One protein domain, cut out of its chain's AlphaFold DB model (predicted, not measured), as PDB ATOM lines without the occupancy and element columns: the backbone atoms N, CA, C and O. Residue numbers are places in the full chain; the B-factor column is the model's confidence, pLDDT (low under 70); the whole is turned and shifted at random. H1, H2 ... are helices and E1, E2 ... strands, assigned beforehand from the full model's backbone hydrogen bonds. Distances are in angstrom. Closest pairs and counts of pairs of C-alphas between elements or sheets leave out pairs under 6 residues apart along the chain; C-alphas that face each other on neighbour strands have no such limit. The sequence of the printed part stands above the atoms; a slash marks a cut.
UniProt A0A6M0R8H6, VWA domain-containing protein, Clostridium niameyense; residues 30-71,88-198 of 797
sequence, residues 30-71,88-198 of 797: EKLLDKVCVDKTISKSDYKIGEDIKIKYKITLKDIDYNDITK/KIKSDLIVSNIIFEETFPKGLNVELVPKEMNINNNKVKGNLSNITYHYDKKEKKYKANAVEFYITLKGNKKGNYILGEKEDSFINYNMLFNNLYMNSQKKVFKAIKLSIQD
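Overview. This is residues 30 to 71 and 88 to 198 of the 797 residues of the protein "VWA domain-containing protein" of Clostridium niameyense (UniProt A0A6M0R8H6). This is a long rod of strands in which a strongly twisted four-stranded sheet, E1 E3 E10 E5, is partly face to face with a branched sheet of seven strands toward one end of the rod and with the small sheet E2 E14 E11 toward the other. H2 packs beside E9 at the branched sheet's end of the rod. The 153 printed residues, with the order H1 E1 E2 E3 H2 and then E4 to E14, are mostly strand: two named helices and 14 named strands. The four-stranded sheet is antiparallel, E2 E14 E11 is mixed, and the whole is only just compact, close to loose, with a radius of gyration of the C-alphas of 17.9 A and spans of 62 by 27 by 26 A.

Arrangement. H1, residues 30 to 33, is not on any of the three sheets, which form a stack of sheets, face to face in turn. E1, residues 36 to 41, is antiparallel to E3, residues 52 to 61, with N 39 and O 58 at 2.9 A. E3 is antiparallel to E10, residues 147 to 155, with N 53 and O 153 at 2.8 A, and E10 to E5, residues 108 to 112, with N 109 and O 154 at 2.9 A. E2, residues 46 to 48, is parallel to E14, residues 192 to 197, with N 47 and O 195 at 2.9 A; E14 is antiparallel to E11, residues 159 to 163, with N 161 and O 194 at 2.8 A. In the branched sheet E4, residues 93 to 103, has E7, residues 123 to 128, and E8, residues 131 to 136, on one side and E12, residues 170 to 177, on the other; N 100 and O 126, at 2.9 A, N 95 and O 131, at 2.8 A, and N 96 and O 174, at 2.8 A, are within hydrogen-bond range. E7 runs on into E8 at 41 degrees. E7 forms a hairpin with E6, residues 117 to 120, E8 with E9, residues 141 to 143, and E12 with E13, residues 185 to 188; N 118 and O 125, N 136 and O 141, and N 171 and O 187 are 2.8, 2.8 and 2.9 A apart. H2, residues 66 to 71, is on this sheet over none of its strands; the C-alphas of Tyr 66 and Lys 141 of E9, the closest, are 5.3 A apart. Every O i to N i+4 pair of H2 is within hydrogen-bond range; H1 is too short for one.

Along the chain. H1 begins at C-alpha 30, (89.275, 162.661, 196.680). The longer strands are E3, 28.9 A, E4, 30.2 A, E10, 26.3 A, and E12, 22.8 A. E14 ends at C-alpha 197, (74.312, 170.360, 155.682).

Size, cuts and confidence. The C-alphas of Lys 88 and Asp 198, the two farthest apart, are 62.6 A apart. Residues 72 to 87 are not printed, and C-alphas 71 and 88 are 14.3 A apart across the cut. Of the links printed whole, none is long. The mean pLDDT of the printed part is 81.1, with 27 residues under 70, among them 30 to 34, 88 to 92 and 176 to 183.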
ATOM      1  N   GLU A  30      89.550 162.129 198.036       50.84
ATOM      2  CA  GLU A  30      89.275 162.661 196.680       50.84
ATOM      3  C   GLU A  30      89.248 161.552 195.611       50.84
ATOM      4  O   GLU A  30      88.484 161.609 194.645       50.84
ATOM      5  N   LYS A  31      90.013 160.477 195.842       52.84
ATOM      6  CA  LYS A  31      90.074 159.261 195.016       52.84
ATOM      7  C   LYS A  31      88.726 158.575 194.753       52.84
ATOM      8  O   LYS A  31      88.634 157.830 193.777       52.84
ATOM      9  N   LEU A  32      87.705 158.778 195.590       55.41
ATOM     10  CA  LEU A  32      86.363 158.212 195.386       55.41
ATOM     11  C   LEU A  32      85.454 159.107 194.526       55.41
ATOM     12  O   LEU A  32      84.538 158.594 193.886       55.41
ATOM     13  N   LEU A  33      85.714 160.416 194.470       55.84
ATOM     14  CA  LEU A  33      84.826 161.400 193.835       55.84
ATOM     15  C   LEU A  33      84.934 161.401 192.295       55.84
ATOM     16  O   LEU A  33      83.939 161.632 191.609       55.84
ATOM     17  N   ASP A  34      86.099 161.046 191.733       64.12
ATOM     18  CA  ASP A  34      86.343 160.968 190.275       64.12
ATOM     19  C   ASP A  34      86.109 159.567 189.654       64.12
ATOM     20  O   ASP A  34      86.729 159.157 188.664       64.12
ATOM     21  N   LYS A  35      85.218 158.770 190.252       74.81
ATOM     22  CA  LYS A  35      84.939 157.397 189.789       74.81
ATOM     23  C   LYS A  35      83.797 157.293 188.775       74.81
ATOM     24  O   LYS A  35      83.704 156.273 188.098       74.81
ATOM     25  N   VAL A  36      82.989 158.342 188.609       78.88
ATOM     26  CA  VAL A  36      81.939 158.415 187.578       78.88
ATOM     27  C   VAL A  36      82.476 159.106 186.329       78.88
ATOM     28  O   VAL A  36      82.955 160.239 186.389       78.88
ATOM     29  N   CYS A  37      82.393 158.424 185.191       81.56
ATOM     30  CA  CYS A  37      82.723 158.947 183.868       81.56
ATOM     31  C   CYS A  37      81.461 158.984 183.007       81.56
ATOM     32  O   CYS A  37      80.648 158.062 183.066       81.56
ATOM     33  N   VAL A  38      81.306 160.037 182.205       85.81
ATOM     34  CA  VAL A  38      80.236 160.121 181.208       85.81
ATOM     35  C   VAL A  38      80.861 160.315 179.843       85.81
ATOM     36  O   VAL A  38      81.497 161.336 179.583       85.81
ATOM     37  N   ASP A  39      80.645 159.331 178.984       85.62
ATOM     38  CA  ASP A  39      81.007 159.389 177.581       85.62
ATOM     39  C   ASP A  39      79.763 159.703 176.751       85.62
ATOM     40  O   ASP A  39      78.653 159.236 177.028       85.62
ATOM     41  N   LYS A  40      79.964 160.515 175.721       88.69
ATOM     42  CA  LYS A  40      78.941 160.958 174.781       88.69
ATOM     43  C   LYS A  40      79.509 160.753 173.385       88.69
ATOM     44  O   LYS A  40      80.665 161.096 173.145       88.69
ATOM     45  N   THR A  41      78.735 160.157 172.486       90.81
ATOM     46  CA  THR A  41      79.194 159.801 171.134       90.81
ATOM     47  C   THR A  41      78.077 159.955 170.106       90.81
ATOM     48  O   THR A  41      76.896 159.838 170.436       90.81
ATOM     49  N   ILE A  42      78.466 160.221 168.861       90.38
ATOM     50  CA  ILE A  42      77.611 160.263 167.668       90.38
ATOM     51  C   ILE A  42      78.237 159.371 166.590       90.38
ATOM     52  O   ILE A  42      79.431 159.080 166.653       90.38
ATOM     53  N   SER A  43      77.442 158.904 165.628       83.94
ATOM     54  CA  SER A  43      77.897 157.945 164.607       83.94
ATOM     55  C   SER A  43      78.788 158.549 163.516       83.94
ATOM     56  O   SER A  43      79.578 157.827 162.917       83.94
ATOM     57  N   LYS A  44      78.651 159.850 163.244       87.25
ATOM     58  CA  LYS A  44      79.416 160.616 162.246       87.25
ATOM     59  C   LYS A  44      79.413 162.103 162.614       87.25
ATOM     60  O   LYS A  44      78.666 162.503 163.499       87.25
ATOM     61  N   SER A  45      80.230 162.917 161.950       84.94
ATOM     62  CA  SER A  45      80.286 164.375 162.142       84.94
ATOM     63  C   SER A  45      79.249 165.152 161.323       84.94
ATOM     64  O   SER A  45      78.828 166.222 161.753       84.94
ATOM     65  N   ASP A  46      78.820 164.625 160.175       83.06
ATOM     66  CA  ASP A  46      78.096 165.392 159.155       83.06
ATOM     67  C   ASP A  46      76.730 164.776 158.845       83.06
ATOM     68  O   ASP A  46      76.633 163.634 158.384       83.06
ATOM     69  N   TYR A  47      75.663 165.535 159.083       86.25
ATOM     70  CA  TYR A  47      74.270 165.124 158.899       86.25
ATOM     71  C   TYR A  47      73.545 166.070 157.936       86.25
ATOM     72  O   TYR A  47      73.936 167.224 157.776       86.25
ATOM     73  N   LYS A  48      72.472 165.603 157.299       83.75
ATOM     74  CA  LYS A  48      71.590 166.446 156.471       83.75
ATOM     75  C   LYS A  48      70.424 167.009 157.291       83.75
ATOM     76  O   LYS A  48      70.020 166.413 158.290       83.75
ATOM     77  N   ILE A  49      69.833 168.127 156.859       81.88
ATOM     78  CA  ILE A  49      68.564 168.627 157.426       81.88
ATOM     79  C   ILE A  49      67.509 167.504 157.408       81.88
ATOM     80  O   ILE A  49      67.263 166.874 156.377       81.88
ATOM     81  N   GLY A  50      66.888 167.260 158.564       77.00
ATOM     82  CA  GLY A  50      65.903 166.198 158.786       77.00
ATOM     83  C   GLY A  50      66.469 164.790 159.023       77.00
ATOM     84  O   GLY A  50      65.679 163.879 159.261       77.00
ATOM     85  N   GLU A  51      67.790 164.587 158.984       85.81
ATOM     86  CA  GLU A  51      68.422 163.298 159.299       85.81
ATOM     87  C   GLU A  51      68.456 163.030 160.819       85.81
ATOM     88  O   GLU A  51      68.710 163.940 161.612       85.81
ATOM     89  N   ASP A  52      68.233 161.774 161.219       91.88
ATOM     90  CA  ASP A  52      68.284 161.319 162.615       91.88
ATOM     91  C   ASP A  52      69.717 161.348 163.185       91.88
ATOM     92  O   ASP A  52      70.576 160.528 162.845       91.88
ATOM     93  N   ILE A  53      69.950 162.229 164.153       93.75
ATOM     94  CA  ILE A  53      71.197 162.339 164.914       93.75
ATOM     95  C   ILE A  53      71.028 161.553 166.217       93.75
ATOM     96  O   ILE A  53      70.480 162.057 167.199       93.75
ATOM     97  N   LYS A  54      71.489 160.300 166.238       95.19
ATOM     98  CA  LYS A  54      71.432 159.444 167.435       95.19
ATOM     99  C   LYS A  54      72.659 159.681 168.313       95.19
ATOM    100  O   LYS A  54      73.758 159.238 167.985       95.19
ATOM    101  N   ILE A  55      72.455 160.359 169.439       94.12
ATOM    102  CA  ILE A  55      73.484 160.603 170.454       94.12
ATOM    103  C   ILE A  55      73.423 159.473 171.474       94.12
ATOM    104  O   ILE A  55      72.395 159.273 172.121       94.12
ATOM    105  N   LYS A  56      74.532 158.755 171.645       94.69
ATOM    106  CA  LYS A  56      74.690 157.741 172.688       94.69
ATOM    107  C   LYS A  56      75.359 158.351 173.913       94.69
ATOM    108  O   LYS A  56      76.469 158.878 173.810       94.69
ATOM    109  N   TYR A  57      74.718 158.199 175.065       92.56
ATOM    110  CA  TYR A  57      75.274 158.515 176.377       92.56
ATOM    111  C   TYR A  57      75.633 157.216 177.095       92.56
ATOM    112  O   TYR A  57      74.862 156.255 177.076       92.56
ATOM    113  N   LYS A  58      76.803 157.188 177.734       91.06
ATOM    114  CA  LYS A  58      77.296 156.060 178.527       91.06
ATOM    115  C   LYS A  58      77.853 156.571 179.850       91.06
ATOM    116  O   LYS A  58      78.880 157.245 179.878       91.06
ATOM    117  N   ILE A  59      77.192 156.225 180.949       88.00
ATOM    118  CA  ILE A  59      77.669 156.494 182.306       88.00
ATOM    119  C   ILE A  59      78.421 155.250 182.777       88.00
ATOM    120  O   ILE A  59      77.818 154.201 183.004       88.00
ATOM    121  N   THR A  60      79.741 155.369 182.908       83.75
ATOM    122  CA  THR A  60      80.634 154.291 183.348       83.75
ATOM    123  C   THR A  60      81.142 154.573 184.756       83.75
ATOM    124  O   THR A  60      81.472 155.707 185.109       83.75
ATOM    125  N   LEU A  61      81.240 153.519 185.559       81.06
ATOM    126  CA  LEU A  61      81.746 153.557 186.923       81.06
ATOM    127  C   LEU A  61      83.091 152.824 186.980       81.06
ATOM    128  O   LEU A  61      83.159 151.632 186.694       81.06
ATOM    129  N   LYS A  62      84.170 153.547 187.305       81.69
ATOM    130  CA  LYS A  62      85.515 152.972 187.475       81.69
ATOM    131  C   LYS A  62      85.523 152.042 188.690       81.69
ATOM    132  O   LYS A  62      85.043 152.436 189.749       81.69
ATOM    133  N   ASP A  63      86.181 150.889 188.575       83.44
ATOM    134  CA  ASP A  63      86.444 149.990 189.703       83.44
ATOM    135  C   ASP A  63      86.992 150.739 190.939       83.44
ATOM    136  O   ASP A  63      87.865 151.623 190.851       83.44
ATOM    137  N   ILE A  64      86.503 150.341 192.114       76.19
ATOM    138  CA  ILE A  64      86.947 150.859 193.413       76.19
ATOM    139  C   ILE A  64      87.555 149.714 194.222       76.19
ATOM    140  O   ILE A  64      86.908 148.688 194.432       76.19
ATOM    141  N   ASP A  65      88.789 149.882 194.695       77.25
ATOM    142  CA  ASP A  65      89.450 148.900 195.553       77.25
ATOM    143  C   ASP A  65      88.795 148.878 196.948       77.25
ATOM    144  O   ASP A  65      88.508 149.918 197.550       77.25
ATOM    145  N   TYR A  66      88.558 147.687 197.494       73.06
ATOM    146  CA  TYR A  66      87.990 147.499 198.833       73.06
ATOM    147  C   TYR A  66      88.812 148.165 199.951       73.06
ATOM    148  O   TYR A  66      88.266 148.579 200.981       73.06
ATOM    149  N   ASN A  67      90.126 148.273 199.762       68.19
ATOM    150  CA  ASN A  67      91.045 148.880 200.720       68.19
ATOM    151  C   ASN A  67      90.927 150.413 200.757       68.19
ATOM    152  O   ASN A  67      91.153 151.000 201.814       68.19
ATOM    153  N   ASP A  68      90.521 151.056 199.655       66.19
ATOM    154  CA  ASP A  68      90.273 152.507 199.622       66.19
ATOM    155  C   ASP A  68      89.044 152.869 200.475       66.19
ATOM    156  O   ASP A  68      89.087 153.807 201.267       66.19
ATOM    157  N   ILE A  69      87.978 152.061 200.406       62.38
ATOM    158  CA  ILE A  69      86.759 152.242 201.217       62.38
ATOM    159  C   ILE A  69      87.015 151.941 202.705       62.38
ATOM    160  O   ILE A  69      86.514 152.639 203.588       62.38
ATOM    161  N   THR A  70      87.784 150.893 203.016       55.94
ATOM    162  CA  THR A  70      87.986 150.470 204.416       55.94
ATOM    163  C   THR A  70      88.991 151.324 205.189       55.94
ATOM    164  O   THR A  70      88.833 151.472 206.404       55.94
ATOM    165  N   LYS A  71      89.970 151.954 204.520       53.03
ATOM    166  CA  LYS A  71      90.877 152.925 205.161       53.03
ATOM    167  C   LYS A  71      90.127 154.138 205.713       53.03
ATOM    168  O   LYS A  71      90.317 154.471 206.885       53.03
ATOM    169  N   LYS A  88      81.491 141.448 209.026       47.44
ATOM    170  CA  LYS A  88      82.077 142.027 207.797       47.44
ATOM    171  C   LYS A  88      80.948 142.581 206.924       47.44
ATOM    172  O   LYS A  88      80.355 141.823 206.157       47.44
ATOM    173  N   ILE A  89      80.657 143.876 207.035       47.41
ATOM    174  CA  ILE A  89      79.673 144.532 206.174       47.41
ATOM    175  C   ILE A  89      80.245 144.558 204.753       47.41
ATOM    176  O   ILE A  89      81.189 145.286 204.452       47.41
ATOM    177  N   LYS A  90      79.694 143.707 203.888       54.31
ATOM    178  CA  LYS A  90      79.810 143.821 202.431       54.31
ATOM    179  C   LYS A  90      78.565 144.566 201.963       54.31
ATOM    180  O   LYS A  90      77.648 143.951 201.436       54.31
ATOM    181  N   SER A  91      78.489 145.845 202.317       55.91
ATOM    182  CA  SER A  91      77.417 146.742 201.894       55.91
ATOM    183  C   SER A  91      77.679 147.189 200.468       55.91
ATOM    184  O   SER A  91      78.814 147.540 200.141       55.91
ATOM    185  N   ASP A  92      76.632 147.233 199.655       62.75
ATOM    186  CA  ASP A  92      76.716 147.833 198.333       62.75
ATOM    187  C   ASP A  92      76.986 149.349 198.437       62.75
ATOM    188  O   ASP A  92      76.564 150.026 199.384       62.75
ATOM    189  N   LEU A  93      77.709 149.877 197.450       71.50
ATOM    190  CA  LEU A  93      77.891 151.312 197.229       71.50
ATOM    191  C   LEU A  93      76.911 151.725 196.126       71.50
ATOM    192  O   LEU A  93      76.921 151.134 195.048       71.50
ATOM    193  N   ILE A  94      76.064 152.719 196.381       76.50
ATOM    194  CA  ILE A  94      74.982 153.105 195.465       76.50
ATOM    195  C   ILE A  94      75.235 154.523 194.953       76.50
ATOM    196  O   ILE A  94      75.377 155.463 195.735       76.50
ATOM    197  N   VAL A  95      75.254 154.691 193.634       79.56
ATOM    198  CA  VAL A  95      75.131 155.998 192.977       79.56
ATOM    199  C   VAL A  95      73.643 156.242 192.754       79.56
ATOM    200  O   VAL A  95      72.968 155.431 192.128       79.56
ATOM    201  N   SER A  96      73.106 157.321 193.312       80.75
ATOM    202  CA  SER A  96      71.662 157.568 193.398       80.75
ATOM    203  C   SER A  96      71.288 158.998 193.029       80.75
ATOM    204  O   SER A  96      72.151 159.879 193.029       80.75
ATOM    205  N   ASN A  97      69.999 159.228 192.749       81.44
ATOM    206  CA  ASN A  97      69.474 160.543 192.356       81.44
ATOM    207  C   ASN A  97      70.259 161.122 191.162       81.44
ATOM    208  O   ASN A  97      70.816 162.219 191.241       81.44
ATOM    209  N   ILE A  98      70.376 160.323 190.096       87.81
ATOM    210  CA  ILE A  98      71.190 160.629 188.920       87.81
ATOM    211  C   ILE A  98      70.360 161.493 187.966       87.81
ATOM    212  O   ILE A  98      69.692 161.001 187.058       87.81
ATOM    213  N   ILE A  99      70.388 162.802 188.191       89.81
ATOM    214  CA  ILE A  99      69.654 163.782 187.391       89.81
ATOM    215  C   ILE A  99      70.473 164.097 186.140       89.81
ATOM    216  O   ILE A  99      71.548 164.686 186.243       89.81
ATOM    217  N   PHE A 100      69.950 163.730 184.972       92.81
ATOM    218  CA  PHE A 100      70.463 164.136 183.665       92.81
ATOM    219  C   PHE A 100      69.832 165.464 183.240       92.81
ATOM    220  O   PHE A 100      68.614 165.632 183.357       92.81
ATOM    221  N   GLU A 101      70.639 166.378 182.706       92.69
ATOM    222  CA  GLU A 101      70.182 167.634 182.117       92.69
ATOM    223  C   GLU A 101      71.079 168.021 180.926       92.69
ATOM    224  O   GLU A 101      72.300 168.048 181.062       92.69
ATOM    225  N   GLU A 102      70.499 168.307 179.757       92.44
ATOM    226  CA  GLU A 102      71.213 168.904 178.614       92.44
ATOM    227  C   GLU A 102      70.312 169.879 177.842       92.44
ATOM    228  O   GLU A 102      69.138 169.589 177.595       92.44
ATOM    229  N   THR A 103      70.868 171.024 177.432       91.06
ATOM    230  CA  THR A 103      70.210 171.982 176.532       91.06
ATOM    231  C   THR A 103      70.844 171.935 175.142       91.06
ATOM    232  O   THR A 103      72.015 172.269 174.963       91.06
ATOM    233  N   PHE A 104      70.055 171.593 174.128       91.12
ATOM    234  CA  PHE A 104      70.505 171.541 172.741       91.12
ATOM    235  C   PHE A 104      70.457 172.929 172.064       91.12
ATOM    236  O   PHE A 104      69.556 173.729 172.340       91.12
ATOM    237  N   PRO A 105      71.403 173.256 171.160       89.88
ATOM    238  CA  PRO A 105      71.395 174.519 170.416       89.88
ATOM    239  C   PRO A 105      70.105 174.778 169.618       89.88
ATOM    240  O   PRO A 105      69.454 173.851 169.133       89.88
ATOM    241  N   LYS A 106      69.766 176.058 169.399       87.31
ATOM    242  CA  LYS A 106      68.731 176.448 168.425       87.31
ATOM    243  C   LYS A 106      69.175 176.020 167.022       87.31
ATOM    244  O   LYS A 106      70.257 176.408 166.597       87.31
ATOM    245  N   GLY A 107      68.339 175.268 166.309       83.81
ATOM    246  CA  GLY A 107      68.685 174.639 165.024       83.81
ATOM    247  C   GLY A 107      68.642 173.107 165.058       83.81
ATOM    248  O   GLY A 107      68.593 172.469 164.009       83.81
ATOM    249  N   LEU A 108      68.612 172.522 166.262       90.56
ATOM    250  CA  LEU A 108      68.396 171.097 166.494       90.56
ATOM    251  C   LEU A 108      67.107 170.901 167.303       90.56
ATOM    252  O   LEU A 108      66.914 171.557 168.329       90.56
ATOM    253  N   ASN A 109      66.246 169.993 166.850       90.94
ATOM    254  CA  ASN A 109      65.034 169.566 167.551       90.94
ATOM    255  C   ASN A 109      65.276 168.222 168.242       90.94
ATOM    256  O   ASN A 109      65.977 167.374 167.693       90.94
ATOM    257  N   VAL A 110      64.680 168.017 169.418       90.56
ATOM    258  CA  VAL A 110      64.685 166.724 170.120       90.56
ATOM    259  C   VAL A 110      63.473 165.917 169.663       90.56
ATOM    260  O   VAL A 110      62.344 166.356 169.857       90.56
ATOM    261  N   GLU A 111      63.704 164.745 169.078       90.00
ATOM    262  CA  GLU A 111      62.646 163.896 168.515       90.00
ATOM    263  C   GLU A 111      62.259 162.760 169.467       90.00
ATOM    264  O   GLU A 111      61.079 162.467 169.644       90.00
ATOM    265  N   LEU A 112      63.252 162.100 170.078       90.81
ATOM    266  CA  LEU A 112      63.047 160.938 170.948       90.81
ATOM    267  C   LEU A 112      63.995 160.980 172.151       90.81
ATOM    268  O   LEU A 112      65.198 161.207 172.001       90.81
ATOM    269  N   VAL A 113      63.446 160.693 173.331       92.38
ATOM    270  CA  VAL A 113      64.160 160.564 174.611       92.38
ATOM    271  C   VAL A 113      63.710 159.289 175.346       92.38
ATOM    272  O   VAL A 113      62.643 158.754 175.029       92.38
ATOM    273  N   PRO A 114      64.483 158.782 176.326       90.56
ATOM    274  CA  PRO A 114      64.046 157.700 177.211       90.56
ATOM    275  C   PRO A 114      62.785 158.070 178.008       90.56
ATOM    276  O   PRO A 114      62.532 159.248 178.266       90.56
ATOM    277  N   LYS A 115      62.008 157.068 178.442       86.81
ATOM    278  CA  LYS A 115      60.718 157.268 179.140       86.81
ATOM    279  C   LYS A 115      60.852 158.002 180.479       86.81
ATOM    280  O   LYS A 115      59.882 158.566 180.971       86.81
ATOM    281  N   GLU A 116      62.042 157.984 181.067       85.31
ATOM    282  CA  GLU A 116      62.393 158.620 182.338       85.31
ATOM    283  C   GLU A 116      62.769 160.110 182.175       85.31
ATOM    284  O   GLU A 116      63.130 160.777 183.151       85.31
ATOM    285  N   MET A 117      62.716 160.640 180.945       90.62
ATOM    286  CA  MET A 117      63.102 162.006 180.596       90.62
ATOM    287  C   MET A 117      61.939 162.812 180.012       90.62
ATOM    288  O   MET A 117      61.093 162.298 179.290       90.62
ATOM    289  N   ASN A 118      61.947 164.113 180.287       89.69
ATOM    290  CA  ASN A 118      61.001 165.089 179.762       89.69
ATOM    291  C   ASN A 118      61.728 166.117 178.888       89.69
ATOM    292  O   ASN A 118      62.883 166.467 179.148       89.69
ATOM    293  N   ILE A 119      61.021 166.625 177.879       89.19
ATOM    294  CA  ILE A 119      61.485 167.672 176.965       89.19
ATOM    295  C   ILE A 119      60.755 168.974 177.318       89.19
ATOM    296  O   ILE A 119      59.532 168.984 177.445       89.19
ATOM    297  N   ASN A 120      61.488 170.075 177.462       84.69
ATOM    298  CA  ASN A 120      60.931 171.423 177.566       84.69
ATOM    299  C   ASN A 120      61.726 172.355 176.641       84.69
ATOM    300  O   ASN A 120      62.892 172.660 176.905       84.69
ATOM    301  N   ASN A 121      61.108 172.776 175.533       80.38
ATOM    302  CA  ASN A 121      61.796 173.394 174.396       80.38
ATOM    303  C   ASN A 121      62.999 172.529 173.960       80.38
ATOM    304  O   ASN A 121      62.865 171.319 173.808       80.38
ATOM    305  N   ASN A 122      64.191 173.113 173.817       84.56
ATOM    306  CA  ASN A 122      65.405 172.382 173.437       84.56
ATOM    307  C   ASN A 122      66.125 171.724 174.633       84.56
ATOM    308  O   ASN A 122      67.276 171.315 174.498       84.56
ATOM    309  N   LYS A 123      65.503 171.653 175.816       90.25
ATOM    310  CA  LYS A 123      66.122 171.126 177.036       90.25
ATOM    311  C   LYS A 123      65.530 169.777 177.424       90.25
ATOM    312  O   LYS A 123      64.317 169.653 177.571       90.25
ATOM    313  N   VAL A 124      66.393 168.786 177.635       93.44
ATOM    314  CA  VAL A 124      66.021 167.450 178.117       93.44
ATOM    315  C   VAL A 124      66.446 167.306 179.569       93.44
ATOM    316  O   VAL A 124      67.575 167.643 179.928       93.44
ATOM    317  N   LYS A 125      65.540 166.799 180.409       93.69
ATOM    318  CA  LYS A 125      65.798 166.545 181.829       93.69
ATOM    319  C   LYS A 125      65.117 165.266 182.296       93.69
ATOM    320  O   LYS A 125      63.934 165.068 182.032       93.69
ATOM    321  N   GLY A 126      65.824 164.433 183.052       90.50
ATOM    322  CA  GLY A 126      65.264 163.209 183.627       90.50
ATOM    323  C   GLY A 126      66.036 162.712 184.841       90.50
ATOM    324  O   GLY A 126      67.116 163.214 185.145       90.50
ATOM    325  N   ASN A 127      65.473 161.727 185.537       88.44
ATOM    326  CA  ASN A 127      66.130 161.054 186.656       88.44
ATOM    327  C   ASN A 127      66.390 159.600 186.263       88.44
ATOM    328  O   ASN A 127      65.452 158.854 185.990       88.44
ATOM    329  N   LEU A 128      67.661 159.218 186.200       87.62
ATOM    330  CA  LEU A 128      68.087 157.871 185.843       87.62
ATOM    331  C   LEU A 128      68.067 156.959 187.074       87.62
ATOM    332  O   LEU A 128      68.295 157.397 188.205       87.62
ATOM    333  N   SER A 129      67.830 155.670 186.838       84.56
ATOM    334  CA  SER A 129      67.863 154.633 187.871       84.56
ATOM    335  C   SER A 129      69.180 154.634 188.652       84.56
ATOM    336  O   SER A 129      70.258 154.821 188.088       84.56
ATOM    337  N   ASN A 130      69.089 154.363 189.958       84.94
ATOM    338  CA  ASN A 130      70.258 154.195 190.818       84.94
ATOM    339  C   ASN A 130      71.176 153.083 190.278       84.94
ATOM    340  O   ASN A 130      70.695 152.035 189.844       84.94
ATOM    341  N   ILE A 131      72.492 153.282 190.368       84.25
ATOM    342  CA  ILE A 131      73.497 152.303 189.950       84.25
ATOM    343  C   ILE A 131      74.161 151.705 191.190       84.25
ATOM    344  O   ILE A 131      74.748 152.423 192.003       84.25
ATOM    345  N   THR A 132      74.088 150.385 191.319       82.81
ATOM    346  CA  THR A 132      74.644 149.641 192.452       82.81
ATOM    347  C   THR A 132      75.994 149.037 192.081       82.81
ATOM    348  O   THR A 132      76.110 148.304 191.099       82.81
ATOM    349  N   TYR A 133      77.018 149.312 192.886       79.75
ATOM    350  CA  TYR A 133      78.272 148.573 192.853       79.75
ATOM    351  C   TYR A 133      78.156 147.281 193.659       79.75
ATOM    352  O   TYR A 133      77.872 147.313 194.857       79.75
ATOM    353  N   HIS A 134      78.516 146.167 193.033       81.31
ATOM    354  CA  HIS A 134      78.619 144.860 193.667       81.31
ATOM    355  C   HIS A 134      80.074 144.522 194.000       81.31
ATOM    356  O   HIS A 134      80.995 144.799 193.227       81.31
ATOM    357  N   TYR A 135      80.290 143.906 195.163       79.62
ATOM    358  CA  TYR A 135      81.625 143.533 195.625       79.62
ATOM    359  C   TYR A 135      82.116 142.203 195.024       79.62
ATOM    360  O   TYR A 135      81.687 141.115 195.431       79.62
ATOM    361  N   ASP A 136      83.090 142.287 194.120       81.38
ATOM    362  CA  ASP A 136      83.856 141.158 193.602       81.38
ATOM    363  C   ASP A 136      84.839 140.650 194.671       81.38
ATOM    364  O   ASP A 136      85.865 141.260 194.988       81.38
ATOM    365  N   LYS A 137      84.517 139.481 195.236       78.19
ATOM    366  CA  LYS A 137      85.310 138.839 196.294       78.19
ATOM    367  C   LYS A 137      86.665 138.311 195.802       78.19
ATOM    368  O   LYS A 137      87.529 138.105 196.654       78.19
ATOM    369  N   LYS A 138      86.831 138.036 194.499       82.56
ATOM    370  CA  LYS A 138      88.075 137.490 193.924       82.56
ATOM    371  C   LYS A 138      89.080 138.611 193.693       82.56
ATOM    372  O   LYS A 138      90.202 138.530 194.181       82.56
ATOM    373  N   GLU A 139      88.647 139.675 193.023       82.50
ATOM    374  CA  GLU A 139      89.502 140.832 192.719       82.50
ATOM    375  C   GLU A 139      89.605 141.850 193.860       82.50
ATOM    376  O   GLU A 139      90.443 142.744 193.801       82.50
ATOM    377  N   LYS A 140      88.781 141.718 194.911       82.38
ATOM    378  CA  LYS A 140      88.675 142.666 196.035       82.38
ATOM    379  C   LYS A 140      88.296 144.083 195.587       82.38
ATOM    380  O   LYS A 140      88.751 145.072 196.159       82.38
ATOM    381  N   LYS A 141      87.411 144.177 194.597       81.94
ATOM    382  CA  LYS A 141      86.940 145.438 194.016       81.94
ATOM    383  C   LYS A 141      85.424 145.529 194.022       81.94
ATOM    384  O   LYS A 141      84.727 144.523 193.961       81.94
ATOM    385  N   TYR A 142      84.918 146.749 194.043       78.12
ATOM    386  CA  TYR A 142      83.535 147.065 193.728       78.12
ATOM    387  C   TYR A 142      83.425 147.379 192.235       78.12
ATOM    388  O   TYR A 142      84.165 148.227 191.733       78.12
ATOM    389  N   LYS A 143      82.499 146.702 191.548       83.44
ATOM    390  CA  LYS A 143      82.221 146.840 190.109       83.44
ATOM    391  C   LYS A 143      80.744 147.145 189.882       83.44
ATOM    392  O   LYS A 143      79.903 146.667 190.640       83.44
ATOM    393  N   ALA A 144      80.423 147.900 188.840       84.75
ATOM    394  CA  ALA A 144      79.050 148.229 188.472       84.75
ATOM    395  C   ALA A 144      78.871 148.196 186.951       84.75
ATOM    396  O   ALA A 144      79.808 148.473 186.202       84.75
ATOM    397  N   ASN A 145      77.658 147.885 186.497       82.56
ATOM    398  CA  ASN A 145      77.321 147.940 185.078       82.56
ATOM    399  C   ASN A 145      77.197 149.399 184.618       82.56
ATOM    400  O   ASN A 145      76.693 150.248 185.353       82.56
ATOM    401  N   ALA A 146      77.636 149.682 183.390       84.19
ATOM    402  CA  ALA A 146      77.423 150.986 182.774       84.19
ATOM    403  C   ALA A 146      75.938 151.190 182.430       84.19
ATOM    404  O   ALA A 146      75.254 150.246 182.030       84.19
ATOM    405  N   VAL A 147      75.460 152.430 182.536       88.06
ATOM    406  CA  VAL A 147      74.128 152.828 182.058       88.06
ATOM    407  C   VAL A 147      74.283 153.464 180.684       88.06
ATOM    408  O   VAL A 147      75.036 154.423 180.527       88.06
ATOM    409  N   GLU A 148      73.575 152.930 179.690       91.75
ATOM    410  CA  GLU A 148      73.586 153.429 178.314       91.75
ATOM    411  C   GLU A 148      72.175 153.808 177.865       91.75
ATOM    412  O   GLU A 148      71.227 153.057 178.081       91.75
ATOM    413  N   PHE A 149      72.040 154.965 177.219       92.44
ATOM    414  CA  PHE A 149      70.786 155.416 176.613       92.44
ATOM    415  C   PHE A 149      71.056 156.305 175.397       92.44
ATOM    416  O   PHE A 149      72.189 156.734 175.151       92.44
ATOM    417  N   TYR A 150      70.003 156.575 174.626       93.88
ATOM    418  CA  TYR A 150      70.071 157.371 173.405       93.88
ATOM    419  C   TYR A 150      69.098 158.548 173.465       93.88
ATOM    420  O   TYR A 150      67.988 158.412 173.977       93.88
ATOM    421  N   ILE A 151      69.513 159.678 172.896       93.88
ATOM    422  CA  ILE A 151      68.637 160.797 172.533       93.88
ATOM    423  C   ILE A 151      68.746 160.966 171.017       93.88
ATOM    424  O   ILE A 151      69.856 160.977 170.478       93.88
ATOM    425  N   THR A 152      67.612 161.090 170.329       93.62
ATOM    426  CA  THR A 152      67.574 161.348 168.882       93.62
ATOM    427  C   THR A 152      67.212 162.806 168.640       93.62
ATOM    428  O   THR A 152      66.182 163.274 169.128       93.62
ATOM    429  N   LEU A 153      68.041 163.507 167.866       93.62
ATOM    430  CA  LEU A 153      67.768 164.859 167.378       93.62
ATOM    431  C   LEU A 153      67.545 164.867 165.860       93.62
ATOM    432  O   LEU A 153      67.965 163.938 165.173       93.62
ATOM    433  N   LYS A 154      66.996 165.964 165.334       92.06
ATOM    434  CA  LYS A 154      67.064 166.328 163.908       92.06
ATOM    435  C   LYS A 154      67.546 167.760 163.734       92.06
ATOM    436  O   LYS A 154      67.103 168.661 164.448       92.06
ATOM    437  N   GLY A 155      68.417 167.982 162.754       86.75
ATOM    438  CA  GLY A 155      68.780 169.329 162.314       86.75
ATOM    439  C   GLY A 155      67.666 169.955 161.477       86.75
ATOM    440  O   GLY A 155      67.205 169.335 160.522       86.75
ATOM    441  N   ASN A 156      67.240 171.172 161.820       83.38
ATOM    442  CA  ASN A 156      66.234 171.940 161.070       83.38
ATOM    443  C   ASN A 156      66.801 173.193 160.378       83.38
ATOM    444  O   ASN A 156      66.080 173.872 159.650       83.38
ATOM    445  N   LYS A 157      68.090 173.486 160.581       83.19
ATOM    446  CA  LYS A 157      68.813 174.599 159.964       83.19
ATOM    447  C   LYS A 157      70.246 174.165 159.634       83.19
ATOM    448  O   LYS A 157      70.848 173.424 160.406       83.19
ATOM    449  N   LYS A 158      70.783 174.636 158.503       86.38
ATOM    450  CA  LYS A 158      72.195 174.460 158.126       86.38
ATOM    451  C   LYS A 158      73.116 175.146 159.138       86.38
ATOM    452  O   LYS A 158      72.834 176.267 159.570       86.38
ATOM    453  N   GLY A 159      74.239 174.516 159.465       87.94
ATOM    454  CA  GLY A 159      75.296 175.135 160.260       87.94
ATOM    455  C   GLY A 159      76.145 174.145 161.048       87.94
ATOM    456  O   GLY A 159      75.859 172.953 161.112       87.94
ATOM    457  N   ASN A 160      77.188 174.673 161.686       89.81
ATOM    458  CA  ASN A 160      78.017 173.922 162.622       89.81
ATOM    459  C   ASN A 160      77.460 174.073 164.041       89.81
ATOM    460  O   ASN A 160      77.166 175.183 164.487       89.81
ATOM    461  N   TYR A 161      77.340 172.957 164.752       91.56
ATOM    462  CA  TYR A 161      76.748 172.871 166.082       91.56
ATOM    463  C   TYR A 161      77.709 172.218 167.063       91.56
ATOM    464  O   TYR A 161      78.474 171.322 166.703       91.56
ATOM    465  N   ILE A 162      77.632 172.646 168.322       89.19
ATOM    466  CA  ILE A 162      78.407 172.062 169.413       89.19
ATOM    467  C   ILE A 162      77.453 171.655 170.535       89.19
ATOM    468  O   ILE A 162      76.628 172.445 170.993       89.19
ATOM    469  N   LEU A 163      77.528 170.386 170.934       88.62
ATOM    470  CA  LEU A 163      76.649 169.764 171.922       88.62
ATOM    471  C   LEU A 163      77.389 169.589 173.244       88.62
ATOM    472  O   LEU A 163      78.412 168.906 173.276       88.62
ATOM    473  N   GLY A 164      76.839 170.096 174.345       76.62
ATOM    474  CA  GLY A 164      77.432 169.951 175.680       76.62
ATOM    475  C   GLY A 164      78.503 170.984 176.049       76.62
ATOM    476  O   GLY A 164      79.290 170.737 176.951       76.62
ATOM    477  N   GLU A 165      78.560 172.128 175.364       65.38
ATOM    478  CA  GLU A 165      79.584 173.168 175.586       65.38
ATOM    479  C   GLU A 165      79.302 174.097 176.789       65.38
ATOM    480  O   GLU A 165      80.092 174.983 177.099       65.38
ATOM    481  N   LYS A 166      78.160 173.921 177.465       63.69
ATOM    482  CA  LYS A 166      77.642 174.818 178.508       63.69
ATOM    483  C   LYS A 166      77.475 174.106 179.850       63.69
ATOM    484  O   LYS A 166      77.230 172.904 179.914       63.69
ATOM    485  N   GLU A 167      77.489 174.878 180.938       68.06
ATOM    486  CA  GLU A 167      77.254 174.368 182.300       68.06
ATOM    487  C   GLU A 167      75.852 173.769 182.540       68.06
ATOM    488  O   GLU A 167      75.602 173.224 183.618       68.06
ATOM    489  N   ASP A 168      74.947 173.870 181.565       75.62
ATOM    490  CA  ASP A 168      73.596 173.296 181.561       75.62
ATOM    491  C   ASP A 168      73.530 171.860 180.998       75.62
ATOM    492  O   ASP A 168      72.440 171.314 180.841       75.62
ATOM    493  N   SER A 169      74.692 171.267 180.699       87.25
ATOM    494  CA  SER A 169      74.853 169.948 180.084       87.25
ATOM    495  C   SER A 169      75.655 169.003 180.991       87.25
ATOM    496  O   SER A 169      76.885 168.943 180.922       87.25
ATOM    497  N   PHE A 170      74.978 168.308 181.908       89.19
ATOM    498  CA  PHE A 170      75.605 167.563 183.007       89.19
ATOM    499  C   PHE A 170      74.758 166.395 183.543       89.19
ATOM    500  O   PHE A 170      73.546 166.319 183.339       89.19
ATOM    501  N   ILE A 171      75.399 165.516 184.324       89.50
ATOM    502  CA  ILE A 171      74.711 164.743 185.369       89.50
ATOM    503  C   ILE A 171      75.018 165.311 186.754       89.50
ATOM    504  O   ILE A 171      76.164 165.665 187.047       89.50
ATOM    505  N   ASN A 172      74.004 165.350 187.616       88.69
ATOM    506  CA  ASN A 172      74.169 165.464 189.064       88.69
ATOM    507  C   ASN A 172      73.869 164.106 189.702       88.69
ATOM    508  O   ASN A 172      72.918 163.446 189.293       88.69
ATOM    509  N   TYR A 173      74.638 163.689 190.705       85.75
ATOM    510  CA  TYR A 173      74.411 162.428 191.420       85.75
ATOM    511  C   TYR A 173      74.864 162.500 192.878       85.75
ATOM    512  O   TYR A 173      75.731 163.291 193.248       85.75
ATOM    513  N   ASN A 174      74.306 161.623 193.708       80.69
ATOM    514  CA  ASN A 174      74.695 161.433 195.102       80.69
ATOM    515  C   ASN A 174      75.325 160.047 195.262       80.69
ATOM    516  O   ASN A 174      74.784 159.058 194.764       80.69
ATOM    517  N   MET A 175      76.437 159.944 195.989       71.62
ATOM    518  CA  MET A 175      76.991 158.643 196.380       71.62
ATOM    519  C   MET A 175      76.503 158.276 197.783       71.62
ATOM    520  O   MET A 175      76.515 159.103 198.692       71.62
ATOM    521  N   LEU A 176      76.063 157.034 197.965       67.69
ATOM    522  CA  LEU A 176      75.588 156.496 199.236       67.69
ATOM    523  C   LEU A 176      76.390 155.246 199.575       67.69
ATOM    524  O   LEU A 176      76.374 154.271 198.823       67.69
ATOM    525  N   PHE A 177      77.051 155.248 200.730       63.62
ATOM    526  CA  PHE A 177      77.705 154.057 201.265       63.62
ATOM    527  C   PHE A 177      76.997 153.629 202.547       63.62
ATOM    528  O   PHE A 177      76.954 154.391 203.513       63.62
ATOM    529  N   ASN A 178      76.427 152.419 202.561       61.47
ATOM    530  CA  ASN A 178      75.703 151.871 203.716       61.47
ATOM    531  C   ASN A 178      74.634 152.843 204.285       61.47
ATOM    532  O   ASN A 178      74.565 153.072 205.491       61.47
ATOM    533  N   ASN A 179      73.843 153.454 203.394       53.78
ATOM    534  CA  ASN A 179      72.823 154.484 203.669       53.78
ATOM    535  C   ASN A 179      73.317 155.786 204.338       53.78
ATOM    536  O   ASN A 179      72.499 156.612 204.741       53.78
ATOM    537  N   LEU A 180      74.630 156.023 204.411       55.41
ATOM    538  CA  LEU A 180      75.192 157.318 204.798       55.41
ATOM    539  C   LEU A 180      75.379 158.201 203.556       55.41
ATOM    540  O   LEU A 180      75.938 157.768 202.546       55.41
ATOM    541  N   TYR A 181      74.894 159.440 203.645       53.66
ATOM    542  CA  TYR A 181      74.891 160.405 202.547       53.66
ATOM    543  C   TYR A 181      76.294 160.973 202.290       53.66
ATOM    544  O   TYR A 181      76.904 161.532 203.203       53.66
ATOM    545  N   MET A 182      76.787 160.874 201.053       58.03
ATOM    546  CA  MET A 182      77.973 161.603 200.590       58.03
ATOM    547  C   MET A 182      77.559 162.773 199.693       58.03
ATOM    548  O   MET A 182      76.520 162.736 199.033       58.03
ATOM    549  N   ASN A 183      78.388 163.818 199.690       60.38
ATOM    550  CA  ASN A 183      78.130 165.095 199.024       60.38
ATOM    551  C   ASN A 183      77.700 164.932 197.553       60.38
ATOM    552  O   ASN A 183      78.272 164.124 196.819       60.38
ATOM    553  N   SER A 184      76.734 165.746 197.114       73.38
ATOM    554  CA  SER A 184      76.265 165.757 195.722       73.38
ATOM    555  C   SER A 184      77.385 166.177 194.766       73.38
ATOM    556  O   SER A 184      78.152 167.088 195.078       73.38
ATOM    557  N   GLN A 185      77.483 165.507 193.620       81.31
ATOM    558  CA  GLN A 185      78.520 165.700 192.607       81.31
ATOM    559  C   GLN A 185      77.899 166.137 191.279       81.31
ATOM    560  O   GLN A 185      76.821 165.659 190.924       81.31
ATOM    561  N   LYS A 186      78.610 166.982 190.521       85.44
ATOM    562  CA  LYS A 186      78.261 167.403 189.153       85.44
ATOM    563  C   LYS A 186      79.348 166.946 188.179       85.44
ATOM    564  O   LYS A 186      80.531 167.180 188.422       85.44
ATOM    565  N   LYS A 187      78.963 166.340 187.055       86.31
ATOM    566  CA  LYS A 187      79.861 166.025 185.927       86.31
ATOM    567  C   LYS A 187      79.283 166.599 184.636       86.31
ATOM    568  O   LYS A 187      78.233 166.155 184.183       86.31
ATOM    569  N   VAL A 188      79.975 167.589 184.073       86.25
ATOM    570  CA  VAL A 188      79.647 168.231 182.788       86.25
ATOM    571  C   VAL A 188      80.082 167.324 181.633       86.25
ATOM    572  O   VAL A 188      81.081 166.608 181.748       86.25
ATOM    573  N   PHE A 189      79.328 167.319 180.537       86.25
ATOM    574  CA  PHE A 189      79.643 166.509 179.359       86.25
ATOM    575  C   PHE A 189      80.785 167.109 178.534       86.25
ATOM    576  O   PHE A 189      81.018 168.314 178.540       86.25
ATOM    577  N   LYS A 190      81.503 166.260 177.793       84.06
ATOM    578  CA  LYS A 190      82.465 166.736 176.792       84.06
ATOM    579  C   LYS A 190      81.719 167.290 175.578       84.06
ATOM    580  O   LYS A 190      80.747 166.686 175.119       84.06
ATOM    581  N   ALA A 191      82.218 168.403 175.051       86.38
ATOM    582  CA  ALA A 191      81.707 169.016 173.836       86.38
ATOM    583  C   ALA A 191      81.891 168.092 172.618       86.38
ATOM    584  O   ALA A 191      82.967 167.526 172.418       86.38
ATOM    585  N   ILE A 192      80.855 167.971 171.786       89.56
ATOM    586  CA  ILE A 192      80.902 167.267 170.496       89.56
ATOM    587  C   ILE A 192      80.506 168.238 169.395       89.56
ATOM    588  O   ILE A 192      79.468 168.887 169.502       89.56
ATOM    589  N   LYS A 193      81.310 168.307 168.332       91.56
ATOM    590  CA  LYS A 193      81.026 169.111 167.141       91.56
ATOM    591  C   LYS A 193      80.333 168.257 166.081       91.56
ATOM    592  O   LYS A 193      80.721 167.107 165.882       91.56
ATOM    593  N   LEU A 194      79.347 168.830 165.400       91.62
ATOM    594  CA  LEU A 194      78.711 168.253 164.215       91.62
ATOM    595  C   LEU A 194      78.340 169.352 163.217       91.62
ATOM    596  O   LEU A 194      78.173 170.510 163.606       91.62
ATOM    597  N   SER A 195      78.177 168.990 161.949       85.44
ATOM    598  CA  SER A 195      77.644 169.868 160.908       85.44
ATOM    599  C   SER A 195      76.282 169.374 160.429       85.44
ATOM    600  O   SER A 195      76.083 168.173 160.234       85.44
ATOM    601  N   ILE A 196      75.347 170.305 160.234       85.00
ATOM    602  CA  ILE A 196      74.118 170.081 159.474       85.00
ATOM    603  C   ILE A 196      74.293 170.748 158.117       85.00
ATOM    604  O   ILE A 196      74.367 171.975 158.027       85.00
ATOM    605  N   GLN A 197      74.330 169.931 157.073       78.19
ATOM    606  CA  GLN A 197      74.312 170.360 155.682       78.19
ATOM    607  C   GLN A 197      72.880 170.399 155.154       78.19
ATOM    608  O   GLN A 197      71.977 169.756 155.704       78.19
ATOM    609  N   ASP A 198      72.668 171.124 154.059       63.06
ATOM    610  CA  ASP A 198      71.383 171.099 153.373       63.06
ATOM    611  C   ASP A 198      71.041 169.674 152.925       63.06
ATOM    612  O   ASP A 198      71.906 168.831 152.651       63.06
TER     613      ASP A 198